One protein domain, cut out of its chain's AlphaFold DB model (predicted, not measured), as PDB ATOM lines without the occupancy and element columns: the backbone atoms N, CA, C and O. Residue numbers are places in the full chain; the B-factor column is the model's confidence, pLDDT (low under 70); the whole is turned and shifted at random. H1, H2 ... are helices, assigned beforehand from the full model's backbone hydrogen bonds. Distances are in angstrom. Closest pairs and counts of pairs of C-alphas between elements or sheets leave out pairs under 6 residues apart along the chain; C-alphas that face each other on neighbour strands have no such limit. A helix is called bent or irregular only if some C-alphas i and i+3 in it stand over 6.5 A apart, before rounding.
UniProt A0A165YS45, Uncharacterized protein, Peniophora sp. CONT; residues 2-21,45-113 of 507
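What this domain is: This is residues 2 to 21 and 45 to 113 of the 507 residues of an uncharacterized protein of Peniophora sp. CONT (UniProt A0A165YS45). Two long helices, H2 and H3, meet near their ends at a corner and make a wide, open V, with no shared core. H1 packs side by side on the part of H2 away from the corner, and the short H4 packs across H3 on the other arm, while residues 63 to 75 at the corner stand free. The printed part has 89 residues with four named helices, in the order H1, H2, H3, H4, and no named strand; the class is all helix. The whole is extended, with a radius of gyration of the C-alphas of 23.6 A and spans of 72 by 28 by 13 A.

How they stand to each other: Begin with H1, residues 7 to 21, and look from it to H2, residues 45 to 69. They touch, and their closest C-alphas, those of Thr 16 and Gln 51, are 6.2 A apart. They run opposite ways at a shallow tilt of 26 degrees, and H2 touches H1 with residues 47 to 58 alone. Go on past Asp 70 to H3, residues 71 to 94: H2 and H3 are close but not clearly touching, with the closest C-alphas, those of Val 67 and Leu 74, 7.8 A apart. They run the same way at a steep tilt of 67 degrees, only just short of about perpendicular. H4, residues 105 to 113, and H3 touch, H3 with residues 76 to 87 alone; the closest C-alphas, those of Ala 83 and Gln 107, are 4.8 A apart. These two run opposite ways at a steep tilt of 56 degrees. H1 is apart from H3 and H4, and H2 is apart from H4. In H1 and H2 every O i to N i+4 pair is within hydrogen-bond range; in H3 19 of 20 are, and in H4 3 of 5.

Where its parts are: Find C-alpha 7 at (205.220, 201.998, 173.406), where H1 begins; it runs 21.1 A to Asp 21. Past the cut, H2 starts at C-alpha 45 at (203.564, 204.551, 148.662) and runs 36.2 A to Thr 69. H3 runs 34.7 A from Arg 71 to Leu 94. H4 ends at C-alpha 113 at (170.827, 194.904, 187.708); it is irregular, with C-alphas 108 and 111 7.1 A apart.

The domain as a whole: The two C-alphas farthest apart, those of Asp 21 and Asp 97, are 72.2 A apart. Residues 22 to 44 are not printed, and C-alphas 21 and 45 across this cut are 13.2 A apart. Of the links that are printed whole, H2 to H3 is tight, and H3 to H4, with 10 residues, is short. The mean pLDDT of the printed part is 86.1, and residues 2 to 7 are under 70.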
ATOM      1  N   ASP A   2     200.720 194.352 180.224       44.12
ATOM      2  CA  ASP A   2     200.305 194.714 178.848       44.12
ATOM      3  C   ASP A   2     200.838 196.075 178.358       44.12
ATOM      4  O   ASP A   2     200.420 196.563 177.313       44.12
ATOM      5  N   ALA A   3     201.768 196.689 179.097       48.28
ATOM      6  CA  ALA A   3     202.358 197.986 178.743       48.28
ATOM      7  C   ALA A   3     203.383 197.900 177.592       48.28
ATOM      8  O   ALA A   3     203.502 198.829 176.799       48.28
ATOM      9  N   GLU A   4     204.089 196.772 177.460       47.28
ATOM     10  CA  GLU A   4     205.209 196.603 176.514       47.28
ATOM     11  C   GLU A   4     204.786 196.599 175.027       47.28
ATOM     12  O   GLU A   4     205.641 196.633 174.148       47.28
ATOM     13  N   GLY A   5     203.480 196.559 174.728       55.50
ATOM     14  CA  GLY A   5     202.936 196.504 173.362       55.50
ATOM     15  C   GLY A   5     202.337 197.808 172.814       55.50
ATOM     16  O   GLY A   5     201.844 197.796 171.683       55.50
ATOM     17  N   ASP A   6     202.335 198.891 173.601       55.25
ATOM     18  CA  ASP A   6     201.794 200.209 173.216       55.25
ATOM     19  C   ASP A   6     202.933 201.179 172.842       55.25
ATOM     20  O   ASP A   6     202.922 201.758 171.755       55.25
ATOM     21  N   ASP A   7     203.983 201.240 173.675       59.44
ATOM     22  CA  ASP A   7     205.220 201.998 173.406       59.44
ATOM     23  C   ASP A   7     205.898 201.567 172.088       59.44
ATOM     24  O   ASP A   7     206.438 202.400 171.357       59.44
ATOM     25  N   ASP A   8     205.834 200.273 171.746       78.69
ATOM     26  CA  ASP A   8     206.318 199.721 170.471       78.69
ATOM     27  C   ASP A   8     205.555 200.301 169.263       78.69
ATOM     28  O   ASP A   8     206.163 200.669 168.256       78.69
ATOM     29  N   LEU A   9     204.230 200.465 169.365       86.12
ATOM     30  CA  LEU A   9     203.415 200.962 168.255       86.12
ATOM     31  C   LEU A   9     203.584 202.470 168.036       86.12
ATOM     32  O   LEU A   9     203.725 202.908 166.891       86.12
ATOM     33  N   ASP A  10     203.604 203.261 169.108       85.69
ATOM     34  CA  ASP A  10     203.857 204.702 169.006       85.69
ATOM     35  C   ASP A  10     205.296 204.988 168.535       85.69
ATOM     36  O   ASP A  10     205.517 205.917 167.751       85.69
ATOM     37  N   THR A  11     206.261 204.133 168.901       89.81
ATOM     38  CA  THR A  11     207.624 204.170 168.342       89.81
ATOM     39  C   THR A  11     207.631 203.847 166.845       89.81
ATOM     40  O   THR A  11     208.246 204.581 166.070       89.81
ATOM     41  N   GLN A  12     206.928 202.798 166.400       91.00
ATOM     42  CA  GLN A  12     206.827 202.451 164.974       91.00
ATOM     43  C   GLN A  12     206.174 203.575 164.155       91.00
ATOM     44  O   GLN A  12     206.691 203.935 163.098       91.00
ATOM     45  N   LEU A  13     205.097 204.187 164.664       91.50
ATOM     46  CA  LEU A  13     204.451 205.347 164.039       91.50
ATOM     47  C   LEU A  13     205.406 206.537 163.884       91.50
ATOM     48  O   LEU A  13     205.434 207.160 162.820       91.50
ATOM     49  N   LEU A  14     206.201 206.834 164.916       91.69
ATOM     50  CA  LEU A  14     207.198 207.903 164.874       91.69
ATOM     51  C   LEU A  14     208.312 207.607 163.856       91.69
ATOM     52  O   LEU A  14     208.684 208.493 163.089       91.69
ATOM     53  N   VAL A  15     208.808 206.366 163.800       93.81
ATOM     54  CA  VAL A  15     209.836 205.949 162.829       93.81
ATOM     55  C   VAL A  15     209.323 206.065 161.390       93.81
ATOM     56  O   VAL A  15     210.011 206.652 160.553       93.81
ATOM     57  N   THR A  16     208.113 205.578 161.092       92.44
ATOM     58  CA  THR A  16     207.526 205.691 159.744       92.44
ATOM     59  C   THR A  16     207.254 207.150 159.356       92.44
ATOM     60  O   THR A  16     207.496 207.523 158.210       92.44
ATOM     61  N   GLN A  17     206.827 208.004 160.297       92.81
ATOM     62  CA  GLN A  17     206.670 209.444 160.045       92.81
ATOM     63  C   GLN A  17     208.008 210.108 159.678       92.81
ATOM     64  O   GLN A  17     208.086 210.779 158.653       92.81
ATOM     65  N   VAL A  18     209.075 209.864 160.449       94.88
ATOM     66  CA  VAL A  18     210.414 210.417 160.162       94.88
ATOM     67  C   VAL A  18     210.930 209.959 158.790       94.88
ATOM     68  O   VAL A  18     211.503 210.758 158.055       94.88
ATOM     69  N   GLN A  19     210.671 208.708 158.396       93.19
ATOM     70  CA  GLN A  19     211.043 208.195 157.070       93.19
ATOM     71  C   GLN A  19     210.285 208.882 155.918       93.19
ATOM     72  O   GLN A  19     210.864 209.104 154.854       93.19
ATOM     73  N   LEU A  20     209.013 209.247 156.119       92.38
ATOM     74  CA  LEU A  20     208.239 210.035 155.151       92.38
ATOM     75  C   LEU A  20     208.747 211.485 155.065       92.38
ATOM     76  O   LEU A  20     208.904 212.009 153.960       92.38
ATOM     77  N   ASP A  21     209.076 212.105 156.201       92.00
ATOM     78  CA  ASP A  21     209.637 213.462 156.251       92.00
ATOM     79  C   ASP A  21     211.024 213.539 155.576       92.00
ATOM     80  O   ASP A  21     211.280 214.457 154.789       92.00
ATOM     81  N   VAL A  45     204.878 205.216 148.608       87.50
ATOM     82  CA  VAL A  45     203.564 204.551 148.662       87.50
ATOM     83  C   VAL A  45     203.546 203.466 149.743       87.50
ATOM     84  O   VAL A  45     202.629 203.432 150.556       87.50
ATOM     85  N   VAL A  46     204.588 202.630 149.817       90.94
ATOM     86  CA  VAL A  46     204.710 201.585 150.851       90.94
ATOM     87  C   VAL A  46     204.788 202.170 152.267       90.94
ATOM     88  O   VAL A  46     204.202 201.600 153.184       90.94
ATOM     89  N   LEU A  47     205.464 203.307 152.467       89.69
ATOM     90  CA  LEU A  47     205.531 203.968 153.777       89.69
ATOM     91  C   LEU A  47     204.221 204.683 154.152       89.69
ATOM     92  O   LEU A  47     203.848 204.670 155.324       89.69
ATOM     93  N   GLU A  48     203.488 205.247 153.187       89.19
ATOM     94  CA  GLU A  48     202.133 205.773 153.406       89.19
ATOM     95  C   GLU A  48     201.155 204.646 153.785       89.19
ATOM     96  O   GLU A  48     200.428 204.764 154.774       89.19
ATOM     97  N   GLU A  49     201.180 203.517 153.066       92.88
ATOM     98  CA  GLU A  49     200.392 202.325 153.407       92.88
ATOM     99  C   GLU A  49     200.766 201.794 154.802       92.88
ATOM    100  O   GLU A  49     199.882 201.591 155.640       92.88
ATOM    101  N   GLN A  50     202.062 201.661 155.111       92.25
ATOM    102  CA  GLN A  50     202.537 201.263 156.440       92.25
ATOM    103  C   GLN A  50     202.054 202.225 157.535       92.25
ATOM    104  O   GLN A  50     201.585 201.768 158.579       92.25
ATOM    105  N   GLN A  51     202.102 203.541 157.301       92.25
ATOM    106  CA  GLN A  51     201.598 204.523 158.260       92.25
ATOM    107  C   GLN A  51     200.095 204.338 158.514       92.25
ATOM    108  O   GLN A  51     199.679 204.346 159.676       92.25
ATOM    109  N   THR A  52     199.282 204.123 157.472       92.06
ATOM    110  CA  THR A  52     197.838 203.875 157.655       92.06
ATOM    111  C   THR A  52     197.560 202.593 158.442       92.06
ATOM    112  O   THR A  52     196.774 202.627 159.385       92.06
ATOM    113  N   LEU A  53     198.276 201.498 158.162       92.62
ATOM    114  CA  LEU A  53     198.127 200.229 158.887       92.62
ATOM    115  C   LEU A  53     198.483 200.349 160.379       92.62
ATOM    116  O   LEU A  53     197.814 199.756 161.228       92.62
ATOM    117  N   LEU A  54     199.514 201.130 160.716       91.81
ATOM    118  CA  LEU A  54     199.895 201.393 162.106       91.81
ATOM    119  C   LEU A  54     198.873 202.304 162.818       91.81
ATOM    120  O   LEU A  54     198.561 202.073 163.988       91.81
ATOM    121  N   GLN A  55     198.299 203.294 162.122       90.25
ATOM    122  CA  GLN A  55     197.229 204.145 162.662       90.25
ATOM    123  C   GLN A  55     195.940 203.345 162.914       90.25
ATOM    124  O   GLN A  55     195.376 203.432 164.008       90.25
ATOM    125  N   ASP A  56     195.519 202.510 161.963       92.25
ATOM    126  CA  ASP A  56     194.350 201.635 162.107       92.25
ATOM    127  C   ASP A  56     194.544 200.623 163.250       92.25
ATOM    128  O   ASP A  56     193.633 200.412 164.053       92.25
ATOM    129  N   ARG A  57     195.754 200.059 163.407       90.81
ATOM    130  CA  ARG A  57     196.103 199.204 164.558       90.81
ATOM    131  C   ARG A  57     195.968 199.950 165.890       90.81
ATOM    132  O   ARG A  57     195.430 199.379 166.839       90.81
ATOM    133  N   ARG A  58     196.408 201.212 165.966       89.81
ATOM    134  CA  ARG A  58     196.307 202.046 167.180       89.81
ATOM    135  C   ARG A  58     194.846 202.304 167.556       89.81
ATOM    136  O   ARG A  58     194.481 202.195 168.726       89.81
ATOM    137  N   ILE A  59     194.000 202.584 166.561       89.31
ATOM    138  CA  ILE A  59     192.548 202.749 166.737       89.31
ATOM    139  C   ILE A  59     191.907 201.425 167.182       89.31
ATOM    140  O   ILE A  59     191.135 201.407 168.137       89.31
ATOM    141  N   ALA A  60     192.261 200.296 166.562       90.12
ATOM    142  CA  ALA A  60     191.745 198.987 166.960       90.12
ATOM    143  C   ALA A  60     192.123 198.622 168.409       90.12
ATOM    144  O   ALA A  60     191.282 198.131 169.161       90.12
ATOM    145  N   GLN A  61     193.358 198.913 168.838       88.06
ATOM    146  CA  GLN A  61     193.804 198.698 170.218       88.06
ATOM    147  C   GLN A  61     193.148 199.648 171.233       88.06
ATOM    148  O   GLN A  61     192.975 199.253 172.389       88.06
ATOM    149  N   SER A  62     192.799 200.884 170.860       88.06
ATOM    150  CA  SER A  62     192.095 201.802 171.769       88.06
ATOM    151  C   SER A  62     190.614 201.436 171.906       88.06
ATOM    152  O   SER A  62     190.108 201.387 173.026       88.06
ATOM    153  N   VAL A  63     189.954 201.056 170.806       89.75
ATOM    154  CA  VAL A  63     188.587 200.505 170.817       89.75
ATOM    155  C   VAL A  63     188.528 199.205 171.619       89.75
ATOM    156  O   VAL A  63     187.637 199.050 172.449       89.75
ATOM    157  N   HIS A  64     189.491 198.292 171.446       89.81
ATOM    158  CA  HIS A  64     189.540 197.053 172.228       89.81
ATOM    159  C   HIS A  64     189.686 197.322 173.734       89.81
ATOM    160  O   HIS A  64     188.940 196.746 174.523       89.81
ATOM    161  N   ARG A  65     190.582 198.242 174.128       85.81
ATOM    162  CA  ARG A  65     190.755 198.649 175.533       85.81
ATOM    163  C   ARG A  65     189.507 199.306 176.119       85.81
ATOM    164  O   ARG A  65     189.177 199.011 177.263       85.81
ATOM    165  N   ALA A  66     188.802 200.144 175.359       88.62
ATOM    166  CA  ALA A  66     187.526 200.715 175.793       88.62
ATOM    167  C   ALA A  66     186.464 199.621 175.999       88.62
ATOM    168  O   ALA A  66     185.896 199.517 177.079       88.62
ATOM    169  N   VAL A  67     186.276 198.736 175.012       89.88
ATOM    170  CA  VAL A  67     185.288 197.644 175.075       89.88
ATOM    171  C   VAL A  67     185.567 196.651 176.208       89.88
ATOM    172  O   VAL A  67     184.611 196.143 176.784       89.88
ATOM    173  N   ASP A  68     186.831 196.369 176.548       87.00
ATOM    174  CA  ASP A  68     187.157 195.488 177.682       87.00
ATOM    175  C   ASP A  68     187.062 196.214 179.042       87.00
ATOM    176  O   ASP A  68     186.617 195.617 180.017       87.00
ATOM    177  N   THR A  69     187.367 197.521 179.100       85.25
ATOM    178  CA  THR A  69     187.167 198.357 180.307       85.25
ATOM    179  C   THR A  69     185.684 198.508 180.648       85.25
ATOM    180  O   THR A  69     185.283 198.311 181.792       85.25
ATOM    181  N   ASP A  70     184.860 198.819 179.647       88.06
ATOM    182  CA  ASP A  70     183.422 199.058 179.806       88.06
ATOM    183  C   ASP A  70     182.604 197.754 179.715       88.06
ATOM    184  O   ASP A  70     181.374 197.777 179.736       88.06
ATOM    185  N   ARG A  71     183.265 196.593 179.618       88.62
ATOM    186  CA  ARG A  71     182.664 195.292 179.280       88.62
ATOM    187  C   ARG A  71     181.488 194.891 180.158       88.62
ATOM    188  O   ARG A  71     180.481 194.411 179.640       88.62
ATOM    189  N   GLU A  72     181.610 195.057 181.471       83.31
ATOM    190  CA  GLU A  72     180.538 194.709 182.409       83.31
ATOM    191  C   GLU A  72     179.331 195.637 182.227       83.31
ATOM    192  O   GLU A  72     178.199 195.158 182.180       83.31
ATOM    193  N   MET A  73     179.569 196.934 181.993       82.44
ATOM    194  CA  MET A  73     178.527 197.917 181.681       82.44
ATOM    195  C   MET A  73     177.869 197.646 180.320       82.44
ATOM    196  O   MET A  73     176.657 197.769 180.193       82.44
ATOM    197  N   LEU A  74     178.627 197.214 179.309       83.69
ATOM    198  CA  LEU A  74     178.092 196.854 177.990       83.69
ATOM    199  C   LEU A  74     177.224 195.585 178.042       83.69
ATOM    200  O   LEU A  74     176.172 195.539 177.405       83.69
ATOM    201  N   ILE A  75     177.621 194.577 178.827       84.94
ATOM    202  CA  ILE A  75     176.808 193.374 179.088       84.94
ATOM    203  C   ILE A  75     175.527 193.745 179.851       84.94
ATOM    204  O   ILE A  75     174.451 193.250 179.521       84.94
ATOM    205  N   LEU A  76     175.645 194.628 180.842       83.44
ATOM    206  CA  LEU A  76     174.552 195.136 181.671       83.44
ATOM    207  C   LEU A  76     173.542 195.962 180.863       83.44
ATOM    208  O   LEU A  76     172.346 195.702 180.927       83.44
ATOM    209  N   MET A  77     174.006 196.899 180.037       83.44
ATOM    210  CA  MET A  77     173.141 197.631 179.111       83.44
ATOM    211  C   MET A  77     172.431 196.660 178.169       83.44
ATOM    212  O   MET A  77     171.211 196.690 178.106       83.44
ATOM    213  N   ALA A  78     173.159 195.733 177.530       87.38
ATOM    214  CA  ALA A  78     172.579 194.735 176.629       87.38
ATOM    215  C   ALA A  78     171.557 193.792 177.302       87.38
ATOM    216  O   ALA A  78     170.665 193.284 176.616       87.38
ATOM    217  N   SER A  79     171.658 193.547 178.617       85.88
ATOM    218  CA  SER A  79     170.685 192.740 179.366       85.88
ATOM    219  C   SER A  79     169.393 193.513 179.661       85.88
ATOM    220  O   SER A  79     168.311 192.949 179.485       85.88
ATOM    221  N   VAL A  80     169.492 194.805 180.004       84.25
ATOM    222  CA  VAL A  80     168.351 195.734 180.138       84.25
ATOM    223  C   VAL A  80     167.624 195.860 178.797       84.25
ATOM    224  O   VAL A  80     166.451 195.509 178.693       84.25
ATOM    225  N   ASP A  81     168.368 196.208 177.744       88.12
ATOM    226  CA  ASP A  81     167.945 196.259 176.338       88.12
ATOM    227  C   ASP A  81     167.156 195.008 175.905       88.12
ATOM    228  O   ASP A  81     166.242 195.061 175.073       88.12
ATOM    229  N   ARG A  82     167.566 193.827 176.384       89.62
ATOM    230  CA  ARG A  82     166.921 192.555 176.044       89.62
ATOM    231  C   ARG A  82     165.601 192.389 176.788       89.62
ATOM    232  O   ARG A  82     164.615 192.023 176.151       89.62
ATOM    233  N   ALA A  83     165.587 192.682 178.084       88.75
ATOM    234  CA  ALA A  83     164.390 192.607 178.907       88.75
ATOM    235  C   ALA A  83     163.313 193.607 178.450       88.75
ATOM    236  O   ALA A  83     162.171 193.202 178.286       88.75
ATOM    237  N   GLU A  84     163.674 194.849 178.107       88.75
ATOM    238  CA  GLU A  84     162.732 195.849 177.569       88.75
ATOM    239  C   GLU A  84     162.018 195.366 176.293       88.75
ATOM    240  O   GLU A  84     160.822 195.598 176.099       88.75
ATOM    241  N   ARG A  85     162.730 194.644 175.415       90.94
ATOM    242  CA  ARG A  85     162.140 194.037 174.208       90.94
ATOM    243  C   ARG A  85     161.219 192.863 174.536       90.94
ATOM    244  O   ARG A  85     160.218 192.680 173.843       90.94
ATOM    245  N   ASP A  86     161.552 192.081 175.561       91.31
ATOM    246  CA  ASP A  86     160.729 190.967 176.041       91.31
ATOM    247  C   ASP A  86     159.449 191.489 176.739       91.31
ATOM    248  O   ASP A  86     158.353 190.994 176.465       91.31
ATOM    249  N   ASP A  87     159.556 192.561 177.532       90.69
ATOM    250  CA  ASP A  87     158.439 193.276 178.168       90.69
ATOM    251  C   ASP A  87     157.512 193.922 177.130       90.69
ATOM    252  O   ASP A  87     156.290 193.772 177.194       90.69
ATOM    253  N   HIS A  88     158.071 194.588 176.116       91.56
ATOM    254  CA  HIS A  88     157.292 195.146 175.008       91.56
ATOM    255  C   HIS A  88     156.567 194.049 174.207       91.56
ATOM    256  O   HIS A  88     155.413 194.237 173.816       91.56
ATOM    257  N   ALA A  89     157.183 192.879 174.007       91.19
ATOM    258  CA  ALA A  89     156.515 191.736 173.382       91.19
ATOM    259  C   ALA A  89     155.363 191.188 174.250       91.19
ATOM    260  O   ALA A  89     154.290 190.884 173.722       91.19
ATOM    261  N   ALA A  90     155.540 191.126 175.574       91.81
ATOM    262  CA  ALA A  90     154.481 190.759 176.515       91.81
ATOM    263  C   ALA A  90     153.320 191.775 176.519       91.81
ATOM    264  O   ALA A  90     152.152 191.382 176.478       91.81
ATOM    265  N   ALA A  91     153.623 193.076 176.470       91.88
ATOM    266  CA  ALA A  91     152.627 194.140 176.338       91.88
ATOM    267  C   ALA A  91     151.858 194.067 175.003       91.88
ATOM    268  O   ALA A  91     150.644 194.286 174.976       91.88
ATOM    269  N   GLN A  92     152.521 193.699 173.899       93.88
ATOM    270  CA  GLN A  92     151.844 193.465 172.618       93.88
ATOM    271  C   GLN A  92     150.916 192.243 172.639       93.88
ATOM    272  O   GLN A  92     149.863 192.303 172.008       93.88
ATOM    273  N   ALA A  93     151.273 191.169 173.352       92.12
ATOM    274  CA  ALA A  93     150.395 190.010 173.526       92.12
ATOM    275  C   ALA A  93     149.144 190.381 174.347       92.12
ATOM    276  O   ALA A  93     148.020 190.144 173.904       92.12
ATOM    277  N   LEU A  94     149.333 191.076 175.478       92.81
ATOM    278  CA  LEU A  94     148.240 191.629 176.293       92.81
ATOM    279  C   LEU A  94     147.304 192.530 175.475       92.81
ATOM    280  O   LEU A  94     146.088 192.399 175.568       92.81
ATOM    281  N   SER A  95     147.852 193.398 174.619       93.94
ATOM    282  CA  SER A  95     147.070 194.292 173.750       93.94
ATOM    283  C   SER A  95     146.261 193.578 172.649       93.94
ATOM    284  O   SER A  95     145.567 194.252 171.882       93.94
ATOM    285  N   ARG A  96     146.367 192.249 172.521       94.00
ATOM    286  CA  ARG A  96     145.656 191.426 171.525       94.00
ATOM    287  C   ARG A  96     144.792 190.326 172.154       94.00
ATOM    288  O   ARG A  96     144.278 189.487 171.417       94.00
ATOM    289  N   ASP A  97     144.669 190.306 173.484       92.75
ATOM    290  CA  ASP A  97     144.121 189.179 174.257       92.75
ATOM    291  C   ASP A  97     144.828 187.832 173.948       92.75
ATOM    292  O   ASP A  97     144.247 186.749 174.065       92.75
ATOM    293  N   GLU A  98     146.106 187.885 173.550       93.19
ATOM    294  CA  GLU A  98     146.959 186.714 173.325       93.19
ATOM    295  C   GLU A  98     147.569 186.216 174.651       93.19
ATOM    296  O   GLU A  98     147.726 186.961 175.622       93.19
ATOM    297  N   ALA A  99     147.939 184.933 174.708       91.94
ATOM    298  CA  ALA A  99     148.569 184.359 175.895       91.94
ATOM    299  C   ALA A  99     149.952 184.987 176.151       91.94
ATOM    300  O   ALA A  99     150.796 185.035 175.255       91.94
ATOM    301  N   LEU A 100     150.188 185.428 177.390       91.06
ATOM    302  CA  LEU A 100     151.451 186.043 177.803       91.06
ATOM    303  C   LEU A 100     152.657 185.109 177.561       91.06
ATOM    304  O   LEU A 100     152.593 183.929 177.924       91.06
ATOM    305  N   PRO A 101     153.777 185.623 177.011       88.69
ATOM    306  CA  PRO A 101     155.049 184.909 176.992       88.69
ATOM    307  C   PRO A 101     155.523 184.548 178.406       88.69
ATOM    308  O   PRO A 101     155.260 185.269 179.367       88.69
ATOM    309  N   ALA A 102     156.266 183.447 178.532       90.12
ATOM    310  CA  ALA A 102     156.968 183.133 179.772       90.12
ATOM    311  C   ALA A 102     158.181 184.061 179.945       90.12
ATOM    312  O   ALA A 102     158.938 184.257 178.994       90.12
ATOM    313  N   GLU A 103     158.380 184.582 181.158       87.44
ATOM    314  CA  GLU A 103     159.489 185.485 181.487       87.44
ATOM    315  C   GLU A 103     160.862 184.904 181.099       87.44
ATOM    316  O   GLU A 103     161.166 183.731 181.367       87.44
ATOM    317  N   THR A 104     161.730 185.746 180.546       90.50
ATOM    318  CA  THR A 104     163.127 185.415 180.252       90.50
ATOM    319  C   THR A 104     164.029 185.638 181.470       90.50
ATOM    320  O   THR A 104     163.665 186.302 182.442       90.50
ATOM    321  N   ASP A 105     165.246 185.086 181.439       86.81
ATOM    322  CA  ASP A 105     166.226 185.327 182.508       86.81
ATOM    323  C   ASP A 105     166.692 186.791 182.565       86.81
ATOM    324  O   ASP A 105     167.123 187.257 183.618       86.81
ATOM    325  N   TYR A 106     166.537 187.544 181.471       85.62
ATOM    326  CA  TYR A 106     166.784 188.987 181.420       85.62
ATOM    327  C   TYR A 106     165.725 189.752 182.227       85.62
ATOM    328  O   TYR A 106     166.075 190.529 183.113       85.62
ATOM    329  N   GLN A 107     164.438 189.445 182.023       82.69
ATOM    330  CA  GLN A 107     163.338 190.017 182.813       82.69
ATOM    331  C   GLN A 107     163.463 189.664 184.310       82.69
ATOM    332  O   GLN A 107     163.277 190.523 185.170       82.69
ATOM    333  N   ARG A 108     163.875 188.429 184.643       86.62
ATOM    334  CA  ARG A 108     164.128 188.014 186.039       86.62
ATOM    335  C   ARG A 108     165.340 188.682 186.698       86.62
ATOM    336  O   ARG A 108     165.344 188.840 187.916       86.62
ATOM    337  N   SER A 109     166.379 189.022 185.935       80.06
ATOM    338  CA  SER A 109     167.623 189.603 186.475       80.06
ATOM    339  C   SER A 109     167.615 191.134 186.528       80.06
ATOM    340  O   SER A 109     168.323 191.708 187.360       80.06
ATOM    341  N   LEU A 110     166.762 191.788 185.730       76.25
ATOM    342  CA  LEU A 110     166.551 193.241 185.706       76.25
ATOM    343  C   LEU A 110     166.523 193.907 187.100       76.25
ATOM    344  O   LEU A 110     167.269 194.865 187.298       76.25
ATOM    345  N   PRO A 111     165.751 193.424 188.099       77.00
ATOM    346  CA  PRO A 111     165.665 194.090 189.402       77.00
ATOM    347  C   PRO A 111     166.992 194.120 190.176       77.00
ATOM    348  O   PRO A 111     167.278 195.095 190.870       77.00
ATOM    349  N   ALA A 112     167.825 193.082 190.037       71.50
ATOM    350  CA  ALA A 112     169.160 193.049 190.635       71.50
ATOM    351  C   ALA A 112     170.124 193.989 189.890       71.50
ATOM    352  O   ALA A 112     170.888 194.724 190.514       71.50
ATOM    353  N   TYR A 113     170.031 194.022 188.559       70.31
ATOM    354  CA  TYR A 113     170.827 194.904 187.708       70.31
ATOM    355  C   TYR A 113     170.512 196.395 187.918       70.31
ATOM    356  O   TYR A 113     171.432 197.198 188.076       70.31
TER     357      TYR A 113